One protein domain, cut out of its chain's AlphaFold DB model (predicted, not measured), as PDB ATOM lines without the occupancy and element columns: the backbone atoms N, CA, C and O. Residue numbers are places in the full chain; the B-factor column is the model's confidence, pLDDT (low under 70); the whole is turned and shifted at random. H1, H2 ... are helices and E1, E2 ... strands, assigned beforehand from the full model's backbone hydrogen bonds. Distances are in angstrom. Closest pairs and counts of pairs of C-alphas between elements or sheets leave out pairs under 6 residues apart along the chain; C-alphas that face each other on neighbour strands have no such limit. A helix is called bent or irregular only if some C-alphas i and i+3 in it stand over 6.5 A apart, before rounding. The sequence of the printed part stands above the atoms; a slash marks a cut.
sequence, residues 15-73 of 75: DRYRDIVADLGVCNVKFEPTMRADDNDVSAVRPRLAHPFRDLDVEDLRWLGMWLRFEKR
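AT A GLANCE: This is residues 15 to 73 of the 75 residues of an uncharacterized protein of Rubrivivax sp. SCN 70-15 (UniProt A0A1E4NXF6). A long two-stranded ribbon, E1 and E2, runs along most of the longest axis, with H1 folded back over part of it at the end where E1 begins and E2 ends. At the ribbon's other end H2, H3 and H4, which come between the two strands in sequence, make a loose head. The printed part has 59 residues, with four named helices and two named strands in the order H1, E1, H2, H3, H4, E2; the sheet's order is E1 - E2, antiparallel, and the class is mixed, helices and strands. The whole is loose, with a radius of gyration of the C-alphas of 13.5 A, and flat, spanning 42 by 22 by 12 A.

IN THESE COORDINATES: E1, residues 27 to 36, is 25.4 A long from its first C-alpha at (27.451, 77.564, 51.971) to its last. E2, residues 63 to 71, is 22.6 A long and ends with C-alpha 71 at (29.406, 82.160, 50.589). H1, residues 15 to 23, is 13.1 A long and begins with C-alpha 15 at (11.032, 78.671, 46.036). H2, residues 39 to 48, is 15.1 A long and irregular, with C-alphas 44 and 47 7.1 A apart. H3, residues 51 to 54, and H4, residues 58 to 61, are 5.0 A each.

HOW THE PARTS SIT: E1 and E2 are antiparallel neighbours, with 162 degrees between their directions. N 30 and O 69 are 2.8 A apart and N 67 and O 32 are 2.8 A apart, both within hydrogen-bond range. H1 has one pair of C-alphas within 8 A of E1, those of Val 21 and Val 29, 7.8 A apart. H1 and E2 are near each other, with 6 pairs of C-alphas within 10 A. H4 and H2 are close but not clearly touching, their closest C-alphas, of Leu 61 and Val 42, being 7.1 A apart. H4 and H1 are also close but not clearly touching, with the closest C-alphas, of Asp 60 and Asp 15, 7.1 A apart. H3 and H4 are close but not clearly touching, with the closest C-alphas, of Phe 53 and Leu 61, 7.3 A apart. H2 and H3 touch only at the corner by their link, where the closest C-alphas, of Arg 46 and Arg 54, are 5.5 A apart. Among the pairs that are apart are H1 and H2, and H3 and E2. Of the O i to N i+4 pairs, 4 of 5 in H1 and 4 of 6 in H2 are within hydrogen-bond range; H3 and H4 are too short for such a pair.

THE WHOLE: The two C-alphas farthest apart are those of Ala 44 and Arg 73, at 42.1 A. The printed part has no cut, and its five links between named elements are tight. The mean pLDDT of the printed part is 94.3, and no printed residue is under 70.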
ATOM      1  N   ASP A  15      10.953  80.112  46.290       93.38
ATOM      2  CA  ASP A  15      11.032  78.671  46.036       93.38
ATOM      3  C   ASP A  15      12.064  78.342  44.947       93.38
ATOM      4  O   ASP A  15      13.009  77.594  45.186       93.38
ATOM      5  N   ARG A  16      11.982  79.008  43.789       92.81
ATOM      6  CA  ARG A  16      12.890  78.743  42.669       92.81
ATOM      7  C   ARG A  16      14.325  79.128  42.964       92.81
ATOM      8  O   ARG A  16      15.245  78.476  42.481       92.81
ATOM      9  N   TYR A  17      14.540  80.177  43.752       93.69
ATOM     10  CA  TYR A  17      15.893  80.533  44.163       93.69
ATOM     11  C   TYR A  17      16.457  79.540  45.182       93.69
ATOM     12  O   TYR A  17      17.660  79.290  45.152       93.69
ATOM     13  N   ARG A  18      15.623  78.954  46.051       94.50
ATOM     14  CA  ARG A  18      16.053  77.878  46.956       94.50
ATOM     15  C   ARG A  18      16.485  76.645  46.167       94.50
ATOM     16  O   ARG A  18      17.569  76.144  46.449       94.50
ATOM     17  N   ASP A  19      15.713  76.247  45.152       94.06
ATOM     18  CA  ASP A  19      16.077  75.146  44.247       94.06
ATOM     19  C   ASP A  19      17.443  75.404  43.591       94.06
ATOM     20  O   ASP A  19      18.358  74.597  43.705       94.06
ATOM     21  N   ILE A  20      17.617  76.576  42.969       93.38
ATOM     22  CA  ILE A  20      18.866  76.934  42.278       93.38
ATOM     23  C   ILE A  20      20.054  76.910  43.241       93.38
ATOM     24  O   ILE A  20      21.112  76.384  42.914       93.38
ATOM     25  N   VAL A  21      19.908  77.506  44.425       94.56
ATOM     26  CA  VAL A  21      21.021  77.625  45.371       94.56
ATOM     27  C   VAL A  21      21.404  76.280  45.986       94.56
ATOM     28  O   VAL A  21      22.587  76.075  46.269       94.56
ATOM     29  N   ALA A  22      20.451  75.355  46.140       94.06
ATOM     30  CA  ALA A  22      20.737  73.990  46.575       94.06
ATOM     31  C   ALA A  22      21.733  73.283  45.634       94.06
ATOM     32  O   ALA A  22      22.602  72.549  46.108       94.06
ATOM     33  N   ASP A  23      21.682  73.590  44.336       94.62
ATOM     34  CA  ASP A  23      22.538  72.985  43.310       94.62
ATOM     35  C   ASP A  23      23.889  73.706  43.112       94.62
ATOM     36  O   ASP A  23      24.797  73.173  42.475       94.62
ATOM     37  N   LEU A  24      24.069  74.914  43.664       91.31
ATOM     38  CA  LEU A  24      25.237  75.768  43.386       91.31
ATOM     39  C   LEU A  24      26.508  75.423  44.186       91.31
ATOM     40  O   LEU A  24      27.542  76.058  43.987       91.31
ATOM     41  N   GLY A  25      26.464  74.449  45.101       92.38
ATOM     42  CA  GLY A  25      27.640  74.050  45.893       92.38
ATOM     43  C   GLY A  25      28.161  75.136  46.848       92.38
ATOM     44  O   GLY A  25      29.324  75.111  47.245       92.38
ATOM     45  N   VAL A  26      27.315  76.093  47.228       94.94
ATOM     46  CA  VAL A  26      27.639  77.207  48.137       94.94
ATOM     47  C   VAL A  26      27.352  76.848  49.603       94.94
ATOM     48  O   VAL A  26      26.824  75.774  49.905       94.94
ATOM     49  N   CYS A  27      27.742  77.711  50.540       94.88
ATOM     50  CA  CYS A  27      27.451  77.564  51.971       94.88
ATOM     51  C   CYS A  27      26.877  78.860  52.569       94.88
ATOM     52  O   CYS A  27      26.767  79.877  51.886       94.88
ATOM     53  N   ASN A  28      26.450  78.806  53.838       95.00
ATOM     54  CA  ASN A  28      25.907  79.953  54.581       95.00
ATOM     55  C   ASN A  28      24.773  80.697  53.849       95.00
ATOM     56  O   ASN A  28      24.656  81.923  53.906       95.00
ATOM     57  N   VAL A  29      23.918  79.928  53.167       96.81
ATOM     58  CA  VAL A  29      22.800  80.435  52.372       96.81
ATOM     59  C   VAL A  29      21.747  81.062  53.278       96.81
ATOM     60  O   VAL A  29      21.245  80.419  54.201       96.81
ATOM     61  N   LYS A  30      21.379  82.311  52.996       96.94
ATOM     62  CA  LYS A  30      20.318  83.035  53.695       96.94
ATOM     63  C   LYS A  30      19.429  83.775  52.710       96.94
ATOM     64  O   LYS A  30      19.907  84.448  51.796       96.94
ATOM     65  N   PHE A  31      18.134  83.660  52.962       97.19
ATOM     66  CA  PHE A  31      17.066  84.338  52.250       97.19
ATOM     67  C   PHE A  31      16.364  85.270  53.229       97.19
ATOM     68  O   PHE A  31      15.939  84.826  54.296       97.19
ATOM     69  N   GLU A  32      16.226  86.540  52.876       96.81
ATOM     70  CA  GLU A  32      15.548  87.530  53.712       96.81
ATOM     71  C   GLU A  32      14.565  88.326  52.852       96.81
ATOM     72  O   GLU A  32      14.968  88.860  51.818       96.81
ATOM     73  N   PRO A  33      13.282  88.425  53.227       96.38
ATOM     74  CA  PRO A  33      12.333  89.221  52.467       96.38
ATOM     75  C   PRO A  33      12.657  90.703  52.626       96.38
ATOM     76  O   PRO A  33      12.865  91.183  53.738       96.38
ATOM     77  N   THR A  34      12.636  91.450  51.524       95.94
ATOM     78  CA  THR A  34      12.741  92.918  51.579       95.94
ATOM     79  C   THR A  34      11.406  93.566  51.920       95.94
ATOM     80  O   THR A  34      11.367  94.637  52.517       95.94
ATOM     81  N   MET A  35      10.307  92.911  51.544       95.75
ATOM     82  CA  MET A  35       8.944  93.335  51.824       95.75
ATOM     83  C   MET A  35       8.022  92.116  51.840       95.75
ATOM     84  O   MET A  35       8.210  91.168  51.068       95.75
ATOM     85  N   ARG A  36       7.017  92.155  52.716       97.12
ATOM     86  CA  ARG A  36       5.979  91.133  52.838       97.12
ATOM     87  C   ARG A  36       4.609  91.744  52.568       97.12
ATOM     88  O   ARG A  36       4.339  92.847  53.035       97.12
ATOM     89  N   ALA A  37       3.770  91.024  51.837       96.19
ATOM     90  CA  ALA A  37       2.348  91.319  51.730       96.19
ATOM     91  C   ALA A  37       1.596  90.890  52.999       96.19
ATOM     92  O   ALA A  37       2.034  89.985  53.728       96.19
ATOM     93  N   ASP A  38       0.455  91.533  53.235       96.62
ATOM     94  CA  ASP A  38      -0.491  91.129  54.268       96.62
ATOM     95  C   ASP A  38      -1.216  89.832  53.878       96.62
ATOM     96  O   ASP A  38      -1.392  89.520  52.696       96.62
ATOM     97  N   ASP A  39      -1.662  89.076  54.878       95.31
ATOM     98  CA  ASP A  39      -2.353  87.804  54.662       95.31
ATOM     99  C   ASP A  39      -3.694  87.994  53.937       95.31
ATOM    100  O   ASP A  39      -4.092  87.145  53.129       95.31
ATOM    101  N   ASN A  40      -4.369  89.128  54.161       96.25
ATOM    102  CA  ASN A  40      -5.612  89.461  53.470       96.25
ATOM    103  C   ASN A  40      -5.369  89.711  51.979       96.25
ATOM    104  O   ASN A  40      -6.107  89.187  51.139       96.25
ATOM    105  N   ASP A  41      -4.303  90.441  51.641       96.19
ATOM    106  CA  ASP A  41      -3.931  90.709  50.251       96.19
ATOM    107  C   ASP A  41      -3.571  89.413  49.526       96.19
ATOM    108  O   ASP A  41      -4.063  89.153  48.424       96.19
ATOM    109  N   VAL A  42      -2.766  88.554  50.163       95.62
ATOM    110  CA  VAL A  42      -2.391  87.251  49.599       95.62
ATOM    111  C   VAL A  42      -3.621  86.379  49.369       95.62
ATOM    112  O   VAL A  42      -3.781  85.823  48.279       95.62
ATOM    113  N   SER A  43      -4.523  86.304  50.345       95.25
ATOM    114  CA  SER A  43      -5.761  85.527  50.234       95.25
ATOM    115  C   SER A  43      -6.666  86.043  49.112       95.25
ATOM    116  O   SER A  43      -7.239  85.246  48.367       95.25
ATOM    117  N   ALA A  44      -6.751  87.365  48.934       96.69
ATOM    118  CA  ALA A  44      -7.558  87.987  47.891       96.69
ATOM    119  C   ALA A  44      -7.018  87.721  46.474       96.69
ATOM    120  O   ALA A  44      -7.799  87.546  45.532       96.69
ATOM    121  N   VAL A  45      -5.691  87.681  46.296       94.88
ATOM    122  CA  VAL A  45      -5.076  87.485  44.970       94.88
ATOM    123  C   VAL A  45      -4.831  86.020  44.617       94.88
ATOM    124  O   VAL A  45      -4.888  85.685  43.432       94.88
ATOM    125  N   ARG A  46      -4.595  85.132  45.597       95.00
ATOM    126  CA  ARG A  46      -4.212  83.723  45.376       95.00
ATOM    127  C   ARG A  46      -5.110  82.973  44.378       95.00
ATOM    128  O   ARG A  46      -4.555  82.341  43.477       95.00
ATOM    129  N   PRO A  47      -6.454  83.082  44.414       96.00
ATOM    130  CA  PRO A  47      -7.325  82.397  43.452       96.00
ATOM    131  C   PRO A  47      -7.131  82.853  41.999       96.00
ATOM    132  O   PRO A  47      -7.449  82.117  41.067       96.00
ATOM    133  N   ARG A  48      -6.607  84.067  41.793       95.38
ATOM    134  CA  ARG A  48      -6.384  84.685  40.475       95.38
ATOM    135  C   ARG A  48      -4.987  84.413  39.923       95.38
ATOM    136  O   ARG A  48      -4.729  84.688  38.754       95.38
ATOM    137  N   LEU A  49      -4.081  83.887  40.746       91.94
ATOM    138  CA  LEU A  49      -2.727  83.561  40.320       91.94
ATOM    139  C   LEU A  49      -2.719  82.367  39.366       91.94
ATOM    140  O   LEU A  49      -3.549  81.457  39.471       91.94
ATOM    141  N   ALA A  50      -1.745  82.361  38.454       91.00
ATOM    142  CA  ALA A  50      -1.440  81.190  37.641       91.00
ATOM    143  C   ALA A  50      -1.037  80.008  38.539       91.00
ATOM    144  O   ALA A  50      -0.461  80.211  39.610       91.00
ATOM    145  N   HIS A  51      -1.312  78.786  38.077       90.62
ATOM    146  CA  HIS A  51      -1.141  77.546  38.845       90.62
ATOM    147  C   HIS A  51       0.210  77.436  39.580       90.62
ATOM    148  O   HIS A  51       0.180  77.193  40.783       90.62
ATOM    149  N   PRO A  52       1.377  77.732  38.963       89.44
ATOM    150  CA  PRO A  52       2.660  77.599  39.659       89.44
ATOM    151  C   PRO A  52       2.803  78.486  40.901       89.44
ATOM    152  O   PRO A  52       3.564  78.160  41.796       89.44
ATOM    153  N   PHE A  53       2.089  79.615  40.963       90.31
ATOM    154  CA  PHE A  53       2.149  80.542  42.097       90.31
ATOM    155  C   PHE A  53       1.013  80.332  43.096       90.31
ATOM    156  O   PHE A  53       1.117  80.754  44.244       90.31
ATOM    157  N   ARG A  54      -0.090  79.724  42.654       93.19
ATOM    158  CA  ARG A  54      -1.257  79.444  43.494       93.19
ATOM    159  C   ARG A  54      -0.959  78.362  44.531       93.19
ATOM    160  O   ARG A  54      -1.484  78.434  45.642       93.19
ATOM    161  N   ASP A  55      -0.107  77.411  44.173       92.62
ATOM    162  CA  ASP A  55       0.226  76.257  45.012       92.62
ATOM    163  C   ASP A  55       1.414  76.507  45.943       92.62
ATOM    164  O   ASP A  55       1.725  75.660  46.774       92.62
ATOM    165  N   LEU A  56       2.056  77.676  45.835       91.75
ATOM    166  CA  LEU A  56       3.122  78.064  46.751       91.75
ATOM    167  C   LEU A  56       2.612  78.158  48.187       91.75
ATOM    168  O   LEU A  56       1.439  78.466  48.445       91.75
ATOM    169  N   ASP A  57       3.536  77.933  49.116       92.50
ATOM    170  CA  ASP A  57       3.293  78.204  50.520       92.50
ATOM    171  C   ASP A  57       2.916  79.679  50.727       92.50
ATOM    172  O   ASP A  57       3.391  80.573  50.016       92.50
ATOM    173  N   VAL A  58       2.030  79.934  51.692       93.44
ATOM    174  CA  VAL A  58       1.538  81.291  51.953       93.44
ATOM    175  C   VAL A  58       2.683  82.221  52.341       93.44
ATOM    176  O   VAL A  58       2.725  83.349  51.854       93.44
ATOM    177  N   GLU A  59       3.653  81.750  53.128       94.56
ATOM    178  CA  GLU A  59       4.779  82.573  53.552       94.56
ATOM    179  C   GLU A  59       5.662  82.959  52.372       94.56
ATOM    180  O   GLU A  59       6.060  84.116  52.266       94.56
ATOM    181  N   ASP A  60       5.906  82.042  51.440       94.00
ATOM    182  CA  ASP A  60       6.666  82.338  50.224       94.00
ATOM    183  C   ASP A  60       5.913  83.286  49.291       94.00
ATOM    184  O   ASP A  60       6.507  84.177  48.675       94.00
ATOM    185  N   LEU A  61       4.591  83.131  49.204       93.88
ATOM    186  CA  LEU A  61       3.754  83.983  48.372       93.88
ATOM    187  C   LEU A  61       3.699  85.428  48.891       93.88
ATOM    188  O   LEU A  61       3.587  86.363  48.092       93.88
ATOM    189  N   ARG A  62       3.840  85.620  50.208       95.88
ATOM    190  CA  ARG A  62       3.924  86.947  50.833       95.88
ATOM    191  C   ARG A  62       5.183  87.709  50.447       95.88
ATOM    192  O   ARG A  62       5.183  88.931  50.561       95.88
ATOM    193  N   TRP A  63       6.257  87.050  50.017       95.62
ATOM    194  CA  TRP A  63       7.507  87.744  49.707       95.62
ATOM    195  C   TRP A  63       7.359  88.551  48.414       95.62
ATOM    196  O   TRP A  63       7.237  88.001  47.315       95.62
ATOM    197  N   LEU A  64       7.389  89.879  48.541       91.94
ATOM    198  CA  LEU A  64       7.315  90.812  47.409       91.94
ATOM    199  C   LEU A  64       8.694  91.123  46.814       91.94
ATOM    200  O   LEU A  64       8.799  91.594  45.684       91.94
ATOM    201  N   GLY A  65       9.752  90.807  47.554       92.12
ATOM    202  CA  GLY A  65      11.145  90.869  47.133       92.12
ATOM    203  C   GLY A  65      12.028  90.179  48.168       92.12
ATOM    204  O   GLY A  65      11.568  89.874  49.272       92.12
ATOM    205  N   MET A  66      13.283  89.902  47.816       94.75
ATOM    206  CA  MET A  66      14.205  89.204  48.709       94.75
ATOM    207  C   MET A  66      15.659  89.619  48.501       94.75
ATOM    208  O   MET A  66      16.077  89.911  47.381       94.75
ATOM    209  N   TRP A  67      16.429  89.552  49.579       96.12
ATOM    210  CA  TRP A  67      17.872  89.399  49.542       96.12
ATOM    211  C   TRP A  67      18.228  87.916  49.589       96.12
ATOM    212  O   TRP A  67      17.669  87.149  50.375       96.12
ATOM    213  N   LEU A  68      19.191  87.533  48.757       95.88
ATOM    214  CA  LEU A  68      19.844  86.232  48.786       95.88
ATOM    215  C   LEU A  68      21.331  86.471  49.026       95.88
ATOM    216  O   LEU A  68      21.973  87.189  48.259       95.88
ATOM    217  N   ARG A  69      21.871  85.858  50.077       96.31
ATOM    218  CA  ARG A  69      23.311  85.820  50.337       96.31
ATOM    219  C   ARG A  69      23.775  84.390  50.546       96.31
ATOM    220  O   ARG A  69      23.060  83.582  51.130       96.31
ATOM    221  N   PHE A  70      24.975  84.100  50.077       96.62
ATOM    222  CA  PHE A  70      25.670  82.840  50.287       96.62
ATOM    223  C   PHE A  70      27.171  83.092  50.180       96.62
ATOM    224  O   PHE A  70      27.608  84.118  49.655       96.62
ATOM    225  N   GLU A  71      27.954  82.142  50.660       96.19
ATOM    226  CA  GLU A  71      29.406  82.160  50.589       96.19
ATOM    227  C   GLU A  71      29.882  81.100  49.593       96.19
ATOM    228  O   GLU A  71      29.326  79.998  49.510       96.19
ATOM    229  N   LYS A  72      30.921  81.429  48.815       91.88
ATOM    230  CA  LYS A  72      31.640  80.413  48.040       91.88
ATOM    231  C   LYS A  72      32.337  79.497  49.047       91.88
ATOM    232  O   LYS A  72      32.990  79.991  49.964       91.88
ATOM    233  N   ARG A  73      32.238  78.176  48.867       86.31
ATOM    234  CA  ARG A  73      33.064  77.245  49.645       86.31
ATOM    235  C   ARG A  73      34.540  77.569  49.403       86.31
ATOM    236  O   ARG A  73      34.945  77.739  48.251       86.31
TER     237      ARG A  73